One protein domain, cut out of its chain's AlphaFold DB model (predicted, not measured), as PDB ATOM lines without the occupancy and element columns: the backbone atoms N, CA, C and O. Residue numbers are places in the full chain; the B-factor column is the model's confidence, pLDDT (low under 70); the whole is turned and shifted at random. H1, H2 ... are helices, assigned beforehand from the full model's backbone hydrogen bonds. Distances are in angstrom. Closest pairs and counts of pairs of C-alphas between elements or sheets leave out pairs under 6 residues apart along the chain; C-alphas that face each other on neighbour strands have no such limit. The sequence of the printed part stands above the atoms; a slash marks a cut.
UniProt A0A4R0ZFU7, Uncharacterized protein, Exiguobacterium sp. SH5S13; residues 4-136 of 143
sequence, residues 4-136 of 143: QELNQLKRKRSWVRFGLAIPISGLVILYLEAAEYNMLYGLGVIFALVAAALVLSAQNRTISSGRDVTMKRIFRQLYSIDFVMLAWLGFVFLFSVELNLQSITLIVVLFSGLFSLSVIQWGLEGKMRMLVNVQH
ATOM      1  N   GLN A   4     -26.197  49.048  20.238       83.19
ATOM      2  CA  GLN A   4     -27.552  49.453  19.862       83.19
ATOM      3  C   GLN A   4     -27.544  50.374  18.634       83.19
ATOM      4  O   GLN A   4     -28.300  50.137  17.688       83.19
ATOM      5  N   GLU A   5     -26.643  51.362  18.593       83.31
ATOM      6  CA  GLU A   5     -26.446  52.217  17.415       83.31
ATOM      7  C   GLU A   5     -26.036  51.391  16.186       83.31
ATOM      8  O   GLU A   5     -26.506  51.644  15.075       83.31
ATOM      9  N   LEU A   6     -25.194  50.369  16.371       85.06
ATOM     10  CA  LEU A   6     -24.752  49.491  15.286       85.06
ATOM     11  C   LEU A   6     -25.906  48.688  14.680       85.06
ATOM     12  O   LEU A   6     -26.045  48.630  13.454       85.06
ATOM     13  N   ASN A   7     -26.762  48.114  15.523       86.56
ATOM     14  CA  ASN A   7     -27.928  47.357  15.077       86.56
ATOM     15  C   ASN A   7     -28.954  48.251  14.366       86.56
ATOM     16  O   ASN A   7     -29.501  47.864  13.329       86.56
ATOM     17  N   GLN A   8     -29.169  49.474  14.858       88.50
ATOM     18  CA  GLN A   8     -30.024  50.456  14.188       88.50
ATOM     19  C   GLN A   8     -29.468  50.864  12.821       88.50
ATOM     20  O   GLN A   8     -30.220  50.899  11.844       88.50
ATOM     21  N   LEU A   9     -28.158  51.113  12.714       87.50
ATOM     22  CA  LEU A   9     -27.520  51.421  11.433       87.50
ATOM     23  C   LEU A   9     -27.634  50.261  10.447       87.50
ATOM     24  O   LEU A   9     -27.974  50.488   9.288       87.50
ATOM     25  N   LYS A  10     -27.404  49.022  10.895       88.75
ATOM     26  CA  LYS A  10     -27.578  47.832  10.056       88.75
ATOM     27  C   LYS A  10     -29.006  47.735   9.525       88.75
ATOM     28  O   LYS A  10     -29.200  47.549   8.323       88.75
ATOM     29  N   ARG A  11     -30.006  47.922  10.393       88.69
ATOM     30  CA  ARG A  11     -31.421  47.923  10.003       88.69
ATOM     31  C   ARG A  11     -31.709  49.033   8.993       88.69
ATOM     32  O   ARG A  11     -32.242  48.743   7.928       88.69
ATOM     33  N   LYS A  12     -31.308  50.275   9.275       90.69
ATOM     34  CA  LYS A  12     -31.500  51.421   8.372       90.69
ATOM     35  C   LYS A  12     -30.871  51.177   7.000       90.69
ATOM     36  O   LYS A  12     -31.518  51.408   5.985       90.69
ATOM     37  N   ARG A  13     -29.640  50.664   6.967       91.50
ATOM     38  CA  ARG A  13     -28.921  50.353   5.726       91.50
ATOM     39  C   ARG A  13     -29.644  49.283   4.910       91.50
ATOM     40  O   ARG A  13     -29.852  49.461   3.715       91.50
ATOM     41  N   SER A  14     -30.114  48.229   5.578       91.19
ATOM     42  CA  SER A  14     -30.932  47.185   4.958       91.19
ATOM     43  C   SER A  14     -32.211  47.757   4.338       91.19
ATOM     44  O   SER A  14     -32.511  47.460   3.187       91.19
ATOM     45  N   TRP A  15     -32.935  48.612   5.066       92.19
ATOM     46  CA  TRP A  15     -34.151  49.269   4.571       92.19
ATOM     47  C   TRP A  15     -33.903  50.122   3.330       92.19
ATOM     48  O   TRP A  15     -34.657  50.040   2.366       92.19
ATOM     49  N   VAL A  16     -32.829  50.905   3.332       92.50
ATOM     50  CA  VAL A  16     -32.454  51.750   2.192       92.50
ATOM     51  C   VAL A  16     -32.126  50.893   0.980       92.50
ATOM     52  O   VAL A  16     -32.605  51.173  -0.113       92.50
ATOM     53  N   ARG A  17     -31.357  49.819   1.173       92.06
ATOM     54  CA  ARG A  17     -31.012  48.894   0.095       92.06
ATOM     55  C   ARG A  17     -32.252  48.240  -0.507       92.06
ATOM     56  O   ARG A  17     -32.383  48.232  -1.723       92.06
ATOM     57  N   PHE A  18     -33.178  47.745   0.316       91.94
ATOM     58  CA  PHE A  18     -34.435  47.180  -0.184       91.94
ATOM     59  C   PHE A  18     -35.298  48.225  -0.898       91.94
ATOM     60  O   PHE A  18     -35.806  47.947  -1.980       91.94
ATOM     61  N   GLY A  19     -35.397  49.437  -0.348       92.38
ATOM     62  CA  GLY A  19     -36.122  50.540  -0.981       92.38
ATOM     63  C   GLY A  19     -35.567  50.915  -2.357       92.38
ATOM     64  O   GLY A  19     -36.341  51.219  -3.256       92.38
ATOM     65  N   LEU A  20     -34.245  50.842  -2.545       93.56
ATOM     66  CA  LEU A  20     -33.592  51.065  -3.839       93.56
ATOM     67  C   LEU A  20     -33.700  49.856  -4.779       93.56
ATOM     68  O   LEU A  20     -33.777  50.034  -5.990       93.56
ATOM     69  N   ALA A  21     -33.724  48.634  -4.242       92.56
ATOM     70  CA  ALA A  21     -33.842  47.418  -5.042       92.56
ATOM     71  C   ALA A  21     -35.204  47.314  -5.743       92.56
ATOM     72  O   ALA A  21     -35.250  46.880  -6.884       92.56
ATOM     73  N   ILE A  22     -36.298  47.744  -5.102       92.12
ATOM     74  CA  ILE A  22     -37.658  47.670  -5.668       92.12
ATOM     75  C   ILE A  22     -37.773  48.347  -7.050       92.12
ATOM     76  O   ILE A  22     -38.157  47.662  -7.999       92.12
ATOM     77  N   PRO A  23     -37.443  49.645  -7.221       90.75
ATOM     78  CA  PRO A  23     -37.553  50.298  -8.525       90.75
ATOM     79  C   PRO A  23     -36.584  49.712  -9.560       90.75
ATOM     80  O   PRO A  23     -36.946  49.606 -10.728       90.75
ATOM     81  N   ILE A  24     -35.388  49.277  -9.145       92.12
ATOM     82  CA  ILE A  24     -34.432  48.604 -10.040       92.12
ATOM     83  C   ILE A  24     -35.027  47.288 -10.551       92.12
ATOM     84  O   ILE A  24     -35.029  47.052 -11.755       92.12
ATOM     85  N   SER A  25     -35.577  46.460  -9.663       89.50
ATOM     86  CA  SER A  25     -36.233  45.206 -10.031       89.50
ATOM     87  C   SER A  25     -37.428  45.433 -10.955       89.50
ATOM     88  O   SER A  25     -37.598  44.686 -11.910       89.50
ATOM     89  N   GLY A  26     -38.228  46.478 -10.718       90.12
ATOM     90  CA  GLY A  26     -39.331  46.842 -11.613       90.12
ATOM     91  C   GLY A  26     -38.852  47.164 -13.031       90.12
ATOM     92  O   GLY A  26     -39.398  46.643 -13.998       90.12
ATOM     93  N   LEU A  27     -37.785  47.958 -13.163       90.56
ATOM     94  CA  LEU A  27     -37.182  48.276 -14.464       90.56
ATOM     95  C   LEU A  27     -36.573  47.049 -15.145       90.56
ATOM     96  O   LEU A  27     -36.679  46.910 -16.358       90.56
ATOM     97  N   VAL A  28     -35.966  46.154 -14.369       87.62
ATOM     98  CA  VAL A  28     -35.438  44.883 -14.868       87.62
ATOM     99  C   VAL A  28     -36.551  43.996 -15.420       87.62
ATOM    100  O   VAL A  28     -36.392  43.445 -16.499       87.62
ATOM    101  N   ILE A  29     -37.678  43.858 -14.719       88.00
ATOM    102  CA  ILE A  29     -38.809  43.050 -15.205       88.00
ATOM    103  C   ILE A  29     -39.319  43.616 -16.532       88.00
ATOM    104  O   ILE A  29     -39.450  42.879 -17.504       88.00
ATOM    105  N   LEU A  30     -39.498  44.937 -16.606       88.12
ATOM    106  CA  LEU A  30     -39.918  45.603 -17.839       88.12
ATOM    107  C   LEU A  30     -38.893  45.426 -18.971       88.12
ATOM    108  O   LEU A  30     -39.283  45.209 -20.112       88.12
ATOM    109  N   TYR A  31     -37.593  45.455 -18.660       86.19
ATOM    110  CA  TYR A  31     -36.522  45.155 -19.613       86.19
ATOM    111  C   TYR A  31     -36.571  43.714 -20.146       86.19
ATOM    112  O   TYR A  31     -36.196  43.473 -21.285       86.19
ATOM    113  N   LEU A  32     -37.001  42.747 -19.334       83.19
ATOM    114  CA  LEU A  32     -37.106  41.349 -19.758       83.19
ATOM    115  C   LEU A  32     -38.372  41.085 -20.587       83.19
ATOM    116  O   LEU A  32     -38.351  40.228 -21.466       83.19
ATOM    117  N   GLU A  33     -39.465  41.796 -20.303       84.44
ATOM    118  CA  GLU A  33     -40.767  41.574 -20.947       84.44
ATOM    119  C   GLU A  33     -40.967  42.393 -22.233       84.44
ATOM    120  O   GLU A  33     -41.647  41.939 -23.156       84.44
ATOM    121  N   ALA A  34     -40.397  43.596 -22.328       79.31
ATOM    122  CA  ALA A  34     -40.751  44.562 -23.367       79.31
ATOM    123  C   ALA A  34     -39.742  44.619 -24.525       79.31
ATOM    124  O   ALA A  34     -39.009  45.597 -24.658       79.31
ATOM    125  N   ALA A  35     -39.787  43.627 -25.422       68.12
ATOM    126  CA  ALA A  35     -38.856  43.475 -26.553       68.12
ATOM    127  C   ALA A  35     -38.590  44.761 -27.376       68.12
ATOM    128  O   ALA A  35     -37.468  44.980 -27.825       68.12
ATOM    129  N   GLU A  36     -39.587  45.634 -27.548       76.44
ATOM    130  CA  GLU A  36     -39.457  46.888 -28.310       76.44
ATOM    131  C   GLU A  36     -38.804  48.039 -27.521       76.44
ATOM    132  O   GLU A  36     -38.253  48.968 -28.112       76.44
ATOM    133  N   TYR A  37     -38.822  47.983 -26.187       77.69
ATOM    134  CA  TYR A  37     -38.388  49.070 -25.299       77.69
ATOM    135  C   TYR A  37     -37.210  48.682 -24.395       77.69
ATOM    136  O   TYR A  37     -36.864  49.428 -23.474       77.69
ATOM    137  N   ASN A  38     -36.537  47.563 -24.683       80.62
ATOM    138  CA  ASN A  38     -35.370  47.085 -23.937       80.62
ATOM    139  C   ASN A  38     -34.309  48.182 -23.738       80.62
ATOM    140  O   ASN A  38     -33.778  48.353 -22.644       80.62
ATOM    141  N   MET A  39     -34.027  49.003 -24.754       83.75
ATOM    142  CA  MET A  39     -33.042  50.082 -24.614       83.75
ATOM    143  C   MET A  39     -33.475  51.152 -23.595       83.75
ATOM    144  O   MET A  39     -32.656  51.612 -22.798       83.75
ATOM    145  N   LEU A  40     -34.759  51.521 -23.579       90.25
ATOM    146  CA  LEU A  40     -35.302  52.512 -22.647       90.25
ATOM    147  C   LEU A  40     -35.239  51.999 -21.204       90.25
ATOM    148  O   LEU A  40     -34.769  52.712 -20.316       90.25
ATOM    149  N   TYR A  41     -35.668  50.757 -20.970       89.19
ATOM    150  CA  TYR A  41     -35.626  50.158 -19.636       89.19
ATOM    151  C   TYR A  41     -34.194  49.887 -19.171       89.19
ATOM    152  O   TYR A  41     -33.885  50.135 -18.005       89.19
ATOM    153  N   GLY A  42     -33.288  49.503 -20.076       86.69
ATOM    154  CA  GLY A  42     -31.858  49.378 -19.789       86.69
ATOM    155  C   GLY A  42     -31.225  50.707 -19.361       86.69
ATOM    156  O   GLY A  42     -30.539  50.766 -18.340       86.69
ATOM    157  N   LEU A  43     -31.521  51.807 -20.066       90.94
ATOM    158  CA  LEU A  43     -31.127  53.156 -19.637       90.94
ATOM    159  C   LEU A  43     -31.743  53.520 -18.282       90.94
ATOM    160  O   LEU A  43     -31.056  54.073 -17.423       90.94
ATOM    161  N   GLY A  44     -33.010  53.165 -18.061       92.94
ATOM    162  CA  GLY A  44     -33.683  53.325 -16.776       92.94
ATOM    163  C   GLY A  44     -32.932  52.640 -15.633       92.94
ATOM    164  O   GLY A  44     -32.713  53.262 -14.593       92.94
ATOM    165  N   VAL A  45     -32.477  51.396 -15.828       92.00
ATOM    166  CA  VAL A  45     -31.658  50.665 -14.844       92.00
ATOM    167  C   VAL A  45     -30.362  51.422 -14.552       92.00
ATOM    168  O   VAL A  45     -30.012  51.600 -13.386       92.00
ATOM    169  N   ILE A  46     -29.678  51.939 -15.578       91.31
ATOM    170  CA  ILE A  46     -28.452  52.736 -15.399       91.31
ATOM    171  C   ILE A  46     -28.736  53.997 -14.570       91.31
ATOM    172  O   ILE A  46     -28.031  54.257 -13.592       91.31
ATOM    173  N   PHE A  47     -29.787  54.756 -14.893       94.44
ATOM    174  CA  PHE A  47     -30.170  55.944 -14.122       94.44
ATOM    175  C   PHE A  47     -30.540  55.607 -12.673       94.44
ATOM    176  O   PHE A  47     -30.113  56.307 -11.751       94.44
ATOM    177  N   ALA A  48     -31.278  54.518 -12.451       94.31
ATOM    178  CA  ALA A  48     -31.631  54.055 -11.113       94.31
ATOM    179  C   ALA A  48     -30.386  53.672 -10.296       94.31
ATOM    180  O   ALA A  48     -30.301  54.004  -9.112       94.31
ATOM    181  N   LEU A  49     -29.383  53.050 -10.923       94.75
ATOM    182  CA  LEU A  49     -28.101  52.754 -10.280       94.75
ATOM    183  C   LEU A  49     -27.314  54.024  -9.949       94.75
ATOM    184  O   LEU A  49     -26.788  54.138  -8.842       94.75
ATOM    185  N   VAL A  50     -27.274  55.014 -10.843       95.62
ATOM    186  CA  VAL A  50     -26.651  56.316 -10.545       95.62
ATOM    187  C   VAL A  50     -27.340  56.982  -9.350       95.62
ATOM    188  O   VAL A  50     -26.666  57.419  -8.415       95.62
ATOM    189  N   ALA A  51     -28.674  56.997  -9.319       95.12
ATOM    190  CA  ALA A  51     -29.433  57.520  -8.185       95.12
ATOM    191  C   ALA A  51     -29.127  56.749  -6.886       95.12
ATOM    192  O   ALA A  51     -28.873  57.362  -5.846       95.12
ATOM    193  N   ALA A  52     -29.066  55.416  -6.943       95.31
ATOM    194  CA  ALA A  52     -28.688  54.580  -5.807       95.31
ATOM    195  C   ALA A  52     -27.278  54.915  -5.290       95.31
ATOM    196  O   ALA A  52     -27.085  55.051  -4.079       95.31
ATOM    197  N   ALA A  53     -26.303  55.118  -6.183       95.06
ATOM    198  CA  ALA A  53     -24.948  55.522  -5.814       95.06
ATOM    199  C   ALA A  53     -24.934  56.866  -5.069       95.06
ATOM    200  O   ALA A  53     -24.255  57.001  -4.046       95.06
ATOM    201  N   LEU A  54     -25.715  57.847  -5.536       96.44
ATOM    202  CA  LEU A  54     -25.846  59.152  -4.882       96.44
ATOM    203  C   LEU A  54     -26.466  59.026  -3.486       96.44
ATOM    204  O   LEU A  54     -25.918  59.570  -2.525       96.44
ATOM    205  N   VAL A  55     -27.555  58.265  -3.351       95.94
ATOM    206  CA  VAL A  55     -28.230  58.032  -2.063       95.94
ATOM    207  C   VAL A  55     -27.294  57.346  -1.067       95.94
ATOM    208  O   VAL A  55     -27.161  57.800   0.073       95.94
ATOM    209  N   LEU A  56     -26.602  56.283  -1.482       94.56
ATOM    210  CA  LEU A  56     -25.673  55.546  -0.619       94.56
ATOM    211  C   LEU A  56     -24.450  56.395  -0.244       94.56
ATOM    212  O   LEU A  56     -24.011  56.371   0.907       94.56
ATOM    213  N   SER A  57     -23.935  57.203  -1.174       93.50
ATOM    214  CA  SER A  57     -22.845  58.151  -0.910       93.50
ATOM    215  C   SER A  57     -23.252  59.215   0.112       93.50
ATOM    216  O   SER A  57     -22.517  59.467   1.071       93.50
ATOM    217  N   ALA A  58     -24.448  59.794  -0.039       92.44
ATOM    218  CA  ALA A  58     -24.993  60.759   0.908       92.44
ATOM    219  C   ALA A  58     -25.152  60.139   2.305       92.44
ATOM    220  O   ALA A  58     -24.688  60.711   3.290       92.44
ATOM    221  N   GLN A  59     -25.713  58.930   2.401       92.06
ATOM    222  CA  GLN A  59     -25.850  58.237   3.684       92.06
ATOM    223  C   GLN A  59     -24.512  57.917   4.339       92.06
ATOM    224  O   GLN A  59     -24.354  58.149   5.539       92.06
ATOM    225  N   ASN A  60     -23.542  57.434   3.563       91.12
ATOM    226  CA  ASN A  60     -22.195  57.194   4.058       91.12
ATOM    227  C   ASN A  60     -21.581  58.480   4.630       91.12
ATOM    228  O   ASN A  60     -21.038  58.458   5.731       91.12
ATOM    229  N   ARG A  61     -21.696  59.619   3.931       89.75
ATOM    230  CA  ARG A  61     -21.199  60.915   4.427       89.75
ATOM    231  C   ARG A  61     -21.868  61.310   5.742       89.75
ATOM    232  O   ARG A  61     -21.163  61.647   6.688       89.75
ATOM    233  N   THR A  62     -23.192  61.196   5.830       88.94
ATOM    234  CA  THR A  62     -23.949  61.547   7.040       88.94
ATOM    235  C   THR A  62     -23.565  60.676   8.237       88.94
ATOM    236  O   THR A  62     -23.360  61.190   9.330       88.94
ATOM    237  N   ILE A  63     -23.431  59.362   8.045       85.44
ATOM    238  CA  ILE A  63     -23.191  58.403   9.139       85.44
ATOM    239  C   ILE A  63     -21.720  58.345   9.557       85.44
ATOM    240  O   ILE A  63     -21.405  58.122  10.727       85.44
ATOM    241  N   SER A  64     -20.807  58.531   8.605       84.88
ATOM    242  CA  SER A  64     -19.368  58.495   8.863       84.88
ATOM    243  C   SER A  64     -18.809  59.846   9.337       84.88
ATOM    244  O   SER A  64     -17.667  59.908   9.803       84.88
ATOM    245  N   SER A  65     -19.600  60.925   9.269       84.88
ATOM    246  CA  SER A  65     -19.232  62.230   9.824       84.88
ATOM    247  C   SER A  65     -18.940  62.128  11.325       84.88
ATOM    248  O   SER A  65     -19.612  61.408  12.059       84.88
ATOM    249  N   GLY A  66     -17.877  62.793  11.783       78.81
ATOM    250  CA  GLY A  66     -17.447  62.745  13.187       78.81
ATOM    251  C   GLY A  66     -16.885  61.398  13.673       78.81
ATOM    252  O   GLY A  66     -16.553  61.274  14.848       78.81
ATOM    253  N   ARG A  67     -16.748  60.381  12.806       82.25
ATOM    254  CA  ARG A  67     -16.117  59.094  13.155       82.25
ATOM    255  C   ARG A  67     -14.607  59.096  12.884       82.25
ATOM    256  O   ARG A  67     -14.109  59.860  12.051       82.25
ATOM    257  N   ASP A  68     -13.901  58.190  13.558       87.56
ATOM    258  CA  ASP A  68     -12.481  57.913  13.316       87.56
ATOM    259  C   ASP A  68     -12.238  57.383  11.884       87.56
ATOM    260  O   ASP A  68     -13.124  56.795  11.254       87.56
ATOM    261  N   VAL A  69     -11.027  57.590  11.366       87.06
ATOM    262  CA  VAL A  69     -10.571  57.234  10.015       87.06
ATOM    263  C   VAL A  69     -10.814  55.755   9.711       87.06
ATOM    264  O   VAL A  69     -11.304  55.422   8.627       87.06
ATOM    265  N   THR A  70     -10.541  54.869  10.672       87.00
ATOM    266  CA  THR A  70     -10.750  53.421  10.517       87.00
ATOM    267  C   THR A  70     -12.230  53.092  10.321       87.00
ATOM    268  O   THR A  70     -12.592  52.394   9.372       87.00
ATOM    269  N   MET A  71     -13.113  53.663  11.146       86.06
ATOM    270  CA  MET A  71     -14.560  53.465  11.012       86.06
ATOM    271  C   MET A  71     -15.113  54.073   9.724       86.06
ATOM    272  O   MET A  71     -15.908  53.433   9.036       86.06
ATOM    273  N   LYS A  72     -14.656  55.272   9.342       89.75
ATOM    274  CA  LYS A  72     -15.021  55.908   8.064       89.75
ATOM    275  C   LYS A  72     -14.706  55.009   6.871       89.75
ATOM    276  O   LYS A  72     -15.505  54.924   5.938       89.75
ATOM    277  N   ARG A  73     -13.559  54.321   6.897       90.94
ATOM    278  CA  ARG A  73     -13.161  53.378   5.844       90.94
ATOM    279  C   ARG A  73     -14.101  52.174   5.782       90.94
ATOM    280  O   ARG A  73     -14.536  51.826   4.688       90.94
ATOM    281  N   ILE A  74     -14.449  51.581   6.925       92.19
ATOM    282  CA  ILE A  74     -15.354  50.422   6.966       92.19
ATOM    283  C   ILE A  74     -16.760  50.812   6.498       92.19
ATOM    284  O   ILE A  74     -17.341  50.099   5.683       92.19
ATOM    285  N   PHE A  75     -17.297  51.957   6.937       91.44
ATOM    286  CA  PHE A  75     -18.590  52.443   6.444       91.44
ATOM    287  C   PHE A  75     -18.572  52.643   4.932       91.44
ATOM    288  O   PHE A  75     -19.450  52.125   4.247       91.44
ATOM    289  N   ARG A  76     -17.535  53.297   4.395       93.38
ATOM    290  CA  ARG A  76     -17.386  53.461   2.946       93.38
ATOM    291  C   ARG A  76     -17.434  52.117   2.220       93.38
ATOM    292  O   ARG A  76     -18.172  51.998   1.254       93.38
ATOM    293  N   GLN A  77     -16.702  51.115   2.707       95.00
ATOM    294  CA  GLN A  77     -16.694  49.776   2.110       95.00
ATOM    295  C   GLN A  77     -18.062  49.087   2.191       95.00
ATOM    296  O   GLN A  77     -18.492  48.504   1.203       95.00
ATOM    297  N   LEU A  78     -18.770  49.184   3.320       94.25
ATOM    298  CA  LEU A  78     -20.116  48.616   3.458       94.25
ATOM    299  C   LEU A  78     -21.103  49.243   2.468       94.25
ATOM    300  O   LEU A  78     -21.799  48.514   1.771       94.25
ATOM    301  N   TYR A  79     -21.110  50.572   2.351       94.31
ATOM    302  CA  TYR A  79     -21.963  51.275   1.389       94.31
ATOM    303  C   TYR A  79     -21.568  50.993  -0.068       94.31
ATOM    304  O   TYR A  79     -22.438  50.920  -0.933       94.31
ATOM    305  N   SER A  80     -20.277  50.788  -0.350       95.38
ATOM    306  CA  SER A  80     -19.823  50.315  -1.662       95.38
ATOM    307  C   SER A  80     -20.328  48.905  -1.963       95.38
ATOM    308  O   SER A  80     -20.779  48.663  -3.075       95.38
ATOM    309  N   ILE A  81     -20.312  47.987  -0.993       95.56
ATOM    310  CA  ILE A  81     -20.866  46.638  -1.178       95.56
ATOM    311  C   ILE A  81     -22.374  46.694  -1.404       95.56
ATOM    312  O   ILE A  81     -22.864  46.012  -2.296       95.56
ATOM    313  N   ASP A  82     -23.105  47.529  -0.660       94.94
ATOM    314  CA  ASP A  82     -24.545  47.702  -0.879       94.94
ATOM    315  C   ASP A  82     -24.841  48.185  -2.304       94.94
ATOM    316  O   ASP A  82     -25.753  47.672  -2.949       94.94
ATOM    317  N   PHE A  83     -24.041  49.124  -2.822       96.06
ATOM    318  CA  PHE A  83     -24.147  49.562  -4.211       96.06
ATOM    319  C   PHE A  83     -23.846  48.424  -5.192       96.06
ATOM    320  O   PHE A  83     -24.614  48.207  -6.125       96.06
ATOM    321  N   VAL A  84     -22.766  47.669  -4.972       96.19
ATOM    322  CA  VAL A  84     -22.386  46.551  -5.846       96.19
ATOM    323  C   VAL A  84     -23.453  45.456  -5.839       96.19
ATOM    324  O   VAL A  84     -23.727  44.900  -6.892       96.19
ATOM    325  N   MET A  85     -24.117  45.184  -4.713       95.00
ATOM    326  CA  MET A  85     -25.252  44.254  -4.668       95.00
ATOM    327  C   MET A  85     -26.421  44.725  -5.544       95.00
ATOM    328  O   MET A  85     -27.013  43.916  -6.252       95.00
ATOM    329  N   LEU A  86     -26.745  46.022  -5.524       94.56
ATOM    330  CA  LEU A  86     -27.795  46.591  -6.379       94.56
ATOM    331  C   LEU A  86     -27.400  46.562  -7.859       94.56
ATOM    332  O   LEU A  86     -28.200  46.176  -8.707       94.56
ATOM    333  N   ALA A  87     -26.157  46.932  -8.166       94.06
ATOM    334  CA  ALA A  87     -25.618  46.884  -9.518       94.06
ATOM    335  C   ALA A  87     -25.577  45.451 -10.056       94.06
ATOM    336  O   ALA A  87     -25.930  45.225 -11.208       94.06
ATOM    337  N   TRP A  88     -25.210  44.485  -9.213       93.88
ATOM    338  CA  TRP A  88     -25.187  43.068  -9.557       93.88
ATOM    339  C   TRP A  88     -26.553  42.579 -10.026       93.88
ATOM    340  O   TRP A  88     -26.625  41.910 -11.052       93.88
ATOM    341  N   LEU A  89     -27.632  42.972  -9.336       88.56
ATOM    342  CA  LEU A  89     -28.990  42.671  -9.788       88.56
ATOM    343  C   LEU A  89     -29.210  43.203 -11.208       88.56
ATOM    344  O   LEU A  89     -29.486  42.417 -12.101       88.56
ATOM    345  N   GLY A  90     -29.005  44.500 -11.448       87.56
ATOM    346  CA  GLY A  90     -29.216  45.089 -12.777       87.56
ATOM    347  C   GLY A  90     -28.373  44.434 -13.879       87.56
ATOM    348  O   GLY A  90     -28.898  44.077 -14.932       87.56
ATOM    349  N   PHE A  91     -27.078  44.227 -13.628       88.06
ATOM    350  CA  PHE A  91     -26.155  43.673 -14.618       88.06
ATOM    351  C   PHE A  91     -26.448  42.218 -14.964       88.06
ATOM    352  O   PHE A  91     -26.436  41.881 -16.143       88.06
ATOM    353  N   VAL A  92     -26.729  41.358 -13.980       89.69
ATOM    354  CA  VAL A  92     -27.008  39.939 -14.251       89.69
ATOM    355  C   VAL A  92     -28.179  39.792 -15.216       89.69
ATOM    356  O   VAL A  92     -28.101  38.989 -16.143       89.69
ATOM    357  N   PHE A  93     -29.226  40.601 -15.057       83.25
ATOM    358  CA  PHE A  93     -30.376  40.548 -15.952       83.25
ATOM    359  C   PHE A  93     -30.095  41.163 -17.326       83.25
ATOM    360  O   PHE A  93     -30.434  40.540 -18.330       83.25
ATOM    361  N   LEU A  94     -29.403  42.305 -17.397       83.69
ATOM    362  CA  LEU A  94     -28.961  42.892 -18.673       83.69
ATOM    363  C   LEU A  94     -28.137  41.892 -19.499       83.69
ATOM    364  O   LEU A  94     -28.439  41.636 -20.661       83.69
ATOM    365  N   PHE A  95     -27.135  41.262 -18.881       83.00
ATOM    366  CA  PHE A  95     -26.297  40.269 -19.553       83.00
ATOM    367  C   PHE A  95     -27.030  38.961 -19.845       83.00
ATOM    368  O   PHE A  95     -26.676  38.280 -20.802       83.00
ATOM    369  N   SER A  96     -28.042  38.593 -19.054       84.44
ATOM    370  CA  SER A  96     -28.804  37.371 -19.315       84.44
ATOM    371  C   SER A  96     -29.571  37.405 -20.630       84.44
ATOM    372  O   SER A  96     -29.633  36.376 -21.300       84.44
ATOM    373  N   VAL A  97     -30.094  38.576 -21.011       79.56
ATOM    374  CA  VAL A  97     -30.790  38.772 -22.288       79.56
ATOM    375  C   VAL A  97     -29.792  38.724 -23.434       79.56
ATOM    376  O   VAL A  97     -29.976  37.951 -24.368       79.56
ATOM    377  N   GLU A  98     -28.702  39.486 -23.324       81.25
ATOM    378  CA  GLU A  98     -27.678  39.569 -24.371       81.25
ATOM    379  C   GLU A  98     -27.007  38.213 -24.648       81.25
ATOM    380  O   GLU A  98     -26.755  37.848 -25.792       81.25
ATOM    381  N   LEU A  99     -26.735  37.437 -23.594       84.81
ATOM    382  CA  LEU A  99     -26.051  36.144 -23.689       84.81
ATOM    383  C   LEU A  99     -27.010  34.950 -23.794       84.81
ATOM    384  O   LEU A  99     -26.547  33.809 -23.807       84.81
ATOM    385  N   ASN A 100     -28.325  35.195 -23.841       84.06
ATOM    386  CA  ASN A 100     -29.373  34.173 -23.868       84.06
ATOM    387  C   ASN A 100     -29.154  33.065 -22.813       84.06
ATOM    388  O   ASN A 100     -29.111  31.867 -23.113       84.06
ATOM    389  N   LEU A 101     -28.925  33.478 -21.560       83.81
ATOM    390  CA  LEU A 101     -28.606  32.554 -20.472       83.81
ATOM    391  C   LEU A 101     -29.821  31.700 -20.095       83.81
ATOM    392  O   LEU A 101     -30.927  32.201 -19.909       83.81
ATOM    393  N   GLN A 102     -29.590  30.406 -19.866       88.06
ATOM    394  CA  GLN A 102     -30.603  29.522 -19.288       88.06
ATOM    395  C   GLN A 102     -30.998  29.982 -17.877       88.06
ATOM    396  O   GLN A 102     -30.147  30.413 -17.093       88.06
ATOM    397  N   SER A 103     -32.268  29.799 -17.507       84.25
ATOM    398  CA  SER A 103     -32.806  30.235 -16.210       84.25
ATOM    399  C   SER A 103     -32.030  29.676 -15.013       84.25
ATOM    400  O   SER A 103     -31.811  30.383 -14.033       84.25
ATOM    401  N   ILE A 104     -31.556  28.425 -15.094       89.19
ATOM    402  CA  ILE A 104     -30.733  27.806 -14.041       89.19
ATOM    403  C   ILE A 104     -29.393  28.538 -13.908       89.19
ATOM    404  O   ILE A 104     -28.984  28.873 -12.797       89.19
ATOM    405  N   THR A 105     -28.732  28.840 -15.026       87.94
ATOM    406  CA  THR A 105     -27.475  29.599 -15.043       87.94
ATOM    407  C   THR A 105     -27.665  30.986 -14.441       87.94
ATOM    408  O   THR A 105     -26.856  31.406 -13.617       87.94
ATOM    409  N   LEU A 106     -28.760  31.670 -14.782       87.81
ATOM    410  CA  LEU A 106     -29.101  32.977 -14.219       87.81
ATOM    411  C   LEU A 106     -29.244  32.909 -12.697       87.81
ATOM    412  O   LEU A 106     -28.639  33.715 -11.993       87.81
ATOM    413  N   ILE A 107     -29.986  31.924 -12.184       88.50
ATOM    414  CA  ILE A 107     -30.149  31.702 -10.741       88.50
ATOM    415  C   ILE A 107     -28.779  31.482 -10.089       88.50
ATOM    416  O   ILE A 107     -28.436  32.172  -9.130       88.50
ATOM    417  N   VAL A 108     -27.959  30.575 -10.624       92.12
ATOM    418  CA  VAL A 108     -26.637  30.266 -10.057       92.12
ATOM    419  C   VAL A 108     -25.734  31.503 -10.033       92.12
ATOM    420  O   VAL A 108     -25.125  31.796  -9.001       92.12
ATOM    421  N   VAL A 109     -25.672  32.271 -11.122       91.50
ATOM    422  CA  VAL A 109     -24.875  33.507 -11.204       91.50
ATOM    423  C   VAL A 109     -25.397  34.556 -10.218       91.50
ATOM    424  O   VAL A 109     -24.623  35.124  -9.445       91.50
ATOM    425  N   LEU A 110     -26.712  34.772 -10.168       91.19
ATOM    426  CA  LEU A 110     -27.322  35.756  -9.278       91.19
ATOM    427  C   LEU A 110     -27.030  35.434  -7.807       91.19
ATOM    428  O   LEU A 110     -26.505  36.285  -7.083       91.19
ATOM    429  N   PHE A 111     -27.299  34.198  -7.377       92.88
ATOM    430  CA  PHE A 111     -27.094  33.774  -5.994       92.88
ATOM    431  C   PHE A 111     -25.617  33.711  -5.608       92.88
ATOM    432  O   PHE A 111     -25.272  34.153  -4.515       92.88
ATOM    433  N   SER A 112     -24.733  33.218  -6.478       94.31
ATOM    434  CA  SER A 112     -23.294  33.145  -6.175       94.31
ATOM    435  C   SER A 112     -22.671  34.529  -5.972       94.31
ATOM    436  O   SER A 112     -21.907  34.726  -5.020       94.31
ATOM    437  N   GLY A 113     -23.040  35.518  -6.793       93.31
ATOM    438  CA  GLY A 113     -22.570  36.894  -6.629       93.31
ATOM    439  C   GLY A 113     -23.110  37.549  -5.358       93.31
ATOM    440  O   GLY A 113     -22.336  38.086  -4.560       93.31
ATOM    441  N   LEU A 114     -24.419  37.439  -5.097       93.94
ATOM    442  CA  LEU A 114     -25.021  37.975  -3.871       93.94
ATOM    443  C   LEU A 114     -24.470  37.306  -2.609       93.94
ATOM    444  O   LEU A 114     -24.217  37.991  -1.615       93.94
ATOM    445  N   PHE A 115     -24.248  35.990  -2.642       95.69
ATOM    446  CA  PHE A 115     -23.642  35.249  -1.541       95.69
ATOM    447  C   PHE A 115     -22.223  35.747  -1.264       95.69
ATOM    448  O   PHE A 115     -21.918  36.122  -0.132       95.69
ATOM    449  N   SER A 116     -21.386  35.847  -2.299       95.00
ATOM    450  CA  SER A 116     -20.007  36.341  -2.179       95.00
ATOM    451  C   SER A 116     -19.959  37.745  -1.568       95.00
ATOM    452  O   SER A 116     -19.228  37.990  -0.607       95.00
ATOM    453  N   LEU A 117     -20.806  38.661  -2.048       95.50
ATOM    454  CA  LEU A 117     -20.915  40.015  -1.498       95.50
ATOM    455  C   LEU A 117     -21.419  40.016  -0.048       95.50
ATOM    456  O   LEU A 117     -20.942  40.803   0.774       95.50
ATOM    457  N   SER A 118     -22.345  39.118   0.292       93.75
ATOM    458  CA  SER A 118     -22.885  38.980   1.649       93.75
ATOM    459  C   SER A 118     -21.833  38.479   2.638       93.75
ATOM    460  O   SER A 118     -21.771  38.974   3.763       93.75
ATOM    461  N   VAL A 119     -20.958  37.561   2.217       95.50
ATOM    462  CA  VAL A 119     -19.823  37.093   3.027       95.50
ATOM    463  C   VAL A 119     -18.843  38.238   3.301       95.50
ATOM    464  O   VAL A 119     -18.441  38.443   4.449       95.50
ATOM    465  N   ILE A 120     -18.507  39.042   2.286       94.75
ATOM    466  CA  ILE A 120     -17.624  40.211   2.457       94.75
ATOM    467  C   ILE A 120     -18.266  41.228   3.413       94.75
ATOM    468  O   ILE A 120     -17.607  41.721   4.334       94.75
ATOM    469  N   GLN A 121     -19.562  41.511   3.241       94.31
ATOM    470  CA  GLN A 121     -20.319  42.388   4.135       94.31
ATOM    471  C   GLN A 121     -20.274  41.877   5.580       94.31
ATOM    472  O   GLN A 121     -20.018  42.655   6.501       94.31
ATOM    473  N   TRP A 122     -20.489  40.578   5.789       93.12
ATOM    474  CA  TRP A 122     -20.456  39.961   7.113       93.12
ATOM    475  C   TRP A 122     -19.084  40.102   7.783       93.12
ATOM    476  O   TRP A 122     -19.011  40.462   8.960       93.12
ATOM    477  N   GLY A 123     -17.995  39.921   7.028       93.38
ATOM    478  CA  GLY A 123     -16.634  40.144   7.520       93.38
ATOM    479  C   GLY A 123     -16.385  41.593   7.961       93.38
ATOM    480  O   GLY A 123     -15.801  41.833   9.021       93.38
ATOM    481  N   LEU A 124     -16.869  42.578   7.197       92.56
ATOM    482  CA  LEU A 124     -16.767  43.996   7.564       92.56
ATOM    483  C   LEU A 124     -17.619  44.354   8.787       92.56
ATOM    484  O   LEU A 124     -17.162  45.100   9.653       92.56
ATOM    485  N   GLU A 125     -18.826  43.799   8.896       91.19
ATOM    486  CA  GLU A 125     -19.670  43.948  10.088       91.19
ATOM    487  C   GLU A 125     -19.012  43.321  11.326       91.19
ATOM    488  O   GLU A 125     -19.073  43.890  12.415       91.19
ATOM    489  N   GLY A 126     -18.328  42.183  11.165       89.62
ATOM    490  CA  GLY A 126     -17.505  41.569  12.208       89.62
ATOM    491  C   GLY A 126     -16.393  42.499  12.699       89.62
ATOM    492  O   GLY A 126     -16.297  42.757  13.899       89.62
ATOM    493  N   LYS A 127     -15.618  43.081  11.776       89.69
ATOM    494  CA  LYS A 127     -14.574  44.069  12.108       89.69
ATOM    495  C   LYS A 127     -15.147  45.294  12.822       89.69
ATOM    496  O   LYS A 127     -14.558  45.778  13.784       89.69
ATOM    497  N   MET A 128     -16.309  45.777  12.383       87.38
ATOM    498  CA  MET A 128     -16.983  46.914  13.008       87.38
ATOM    499  C   MET A 128     -17.396  46.616  14.454       87.38
ATOM    500  O   MET A 128     -17.151  47.440  15.332       87.38
ATOM    501  N   ARG A 129     -17.961  45.428  14.719       86.19
ATOM    502  CA  ARG A 129     -18.304  44.982  16.080       86.19
ATOM    503  C   ARG A 129     -17.084  44.924  16.994       86.19
ATOM    504  O   ARG A 129     -17.147  45.429  18.108       86.19
ATOM    505  N   MET A 130     -15.966  44.377  16.514       84.44
ATOM    506  CA  MET A 130     -14.726  44.321  17.297       84.44
ATOM    507  C   MET A 130     -14.231  45.719  17.685       84.44
ATOM    508  O   MET A 130     -13.897  45.945  18.843       84.44
ATOM    509  N   LEU A 131     -14.242  46.673  16.749       82.69
ATOM    510  CA  LEU A 131     -13.823  48.052  17.027       82.69
ATOM    511  C   LEU A 131     -14.728  48.751  18.045       82.69
ATOM    512  O   LEU A 131     -14.228  49.465  18.907       82.69
ATOM    513  N   VAL A 132     -16.043  48.527  17.968       79.00
ATOM    514  CA  VAL A 132     -17.005  49.042  18.956       79.00
ATOM    515  C   VAL A 132     -16.729  48.462  20.344       79.00
ATOM    516  O   VAL A 132     -16.700  49.209  21.319       79.00
ATOM    517  N   ASN A 133     -16.469  47.155  20.428       74.69
ATOM    518  CA  ASN A 133     -16.277  46.465  21.700       74.69
ATOM    519  C   ASN A 133     -14.953  46.853  22.388       74.69
ATOM    520  O   ASN A 133     -14.923  47.117  23.587       74.69
ATOM    521  N   VAL A 134     -13.862  46.995  21.622       67.38
ATOM    522  CA  VAL A 134     -12.559  47.470  22.140       67.38
ATOM    523  C   VAL A 134     -12.661  48.889  22.714       67.38
ATOM    524  O   VAL A 134     -11.968  49.226  23.670       67.38
ATOM    525  N   GLN A 135     -13.548  49.720  22.167       57.84
ATOM    526  CA  GLN A 135     -13.741  51.103  22.602       57.84
ATOM    527  C   GLN A 135     -14.587  51.233  23.885       57.84
ATOM    528  O   GLN A 135     -14.673  52.326  24.442       57.84
ATOM    529  N   HIS A 136     -15.194  50.138  24.359       56.50
ATOM    530  CA  HIS A 136     -15.976  50.068  25.600       56.50
ATOM    531  C   HIS A 136     -15.252  49.382  26.768       56.50
ATOM    532  O   HIS A 136     -15.815  49.317  27.857       56.50
TER     533      HIS A 136
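Overview. This is residues 4 to 136 of the 143 residues of an uncharacterized protein of Exiguobacterium sp. SH5S13 (UniProt A0A4R0ZFU7). Three long helices, H1, H2 and H3, form an up-and-down bundle, each running against the one before it. A fourth, H4, packs along H3 on the side away from H2. The 133 printed residues, all helix in class with no named strand, make a rod of 58 by 27 by 21 A, only just compact, close to loose, with radius of gyration of the C-alphas 16.9 A.

Along the chain. H1, residues 4 to 33, begins at C-alpha 4 (-27.552, 49.453, 19.862), spans 43.6 A and has a kink of 25 degrees near residue 22. H2, residues 38 to 64, spans 38.2 A. H3, residues 69 to 98, spans 42.3 A, with a kink of 27 degrees near residue 88. H4, residues 103 to 134, spans 46.7 A, ending at C-alpha 134 (-12.559, 47.470, 22.140).

Arrangement. H3 is the hub. It touches H4 at 5 degrees, opposite ways, closest C-alphas Leu 78 and Gln 121, 6.3 A. H2 and H4 are apart. Every O i to N i+4 pair is within hydrogen-bond range in H2, H3 and H4, and 24 of 26 in H1.

Size, cuts and confidence. The printed part has no cut; its three links are tight. Residues 35 and 134 to 136 have pLDDT under 70.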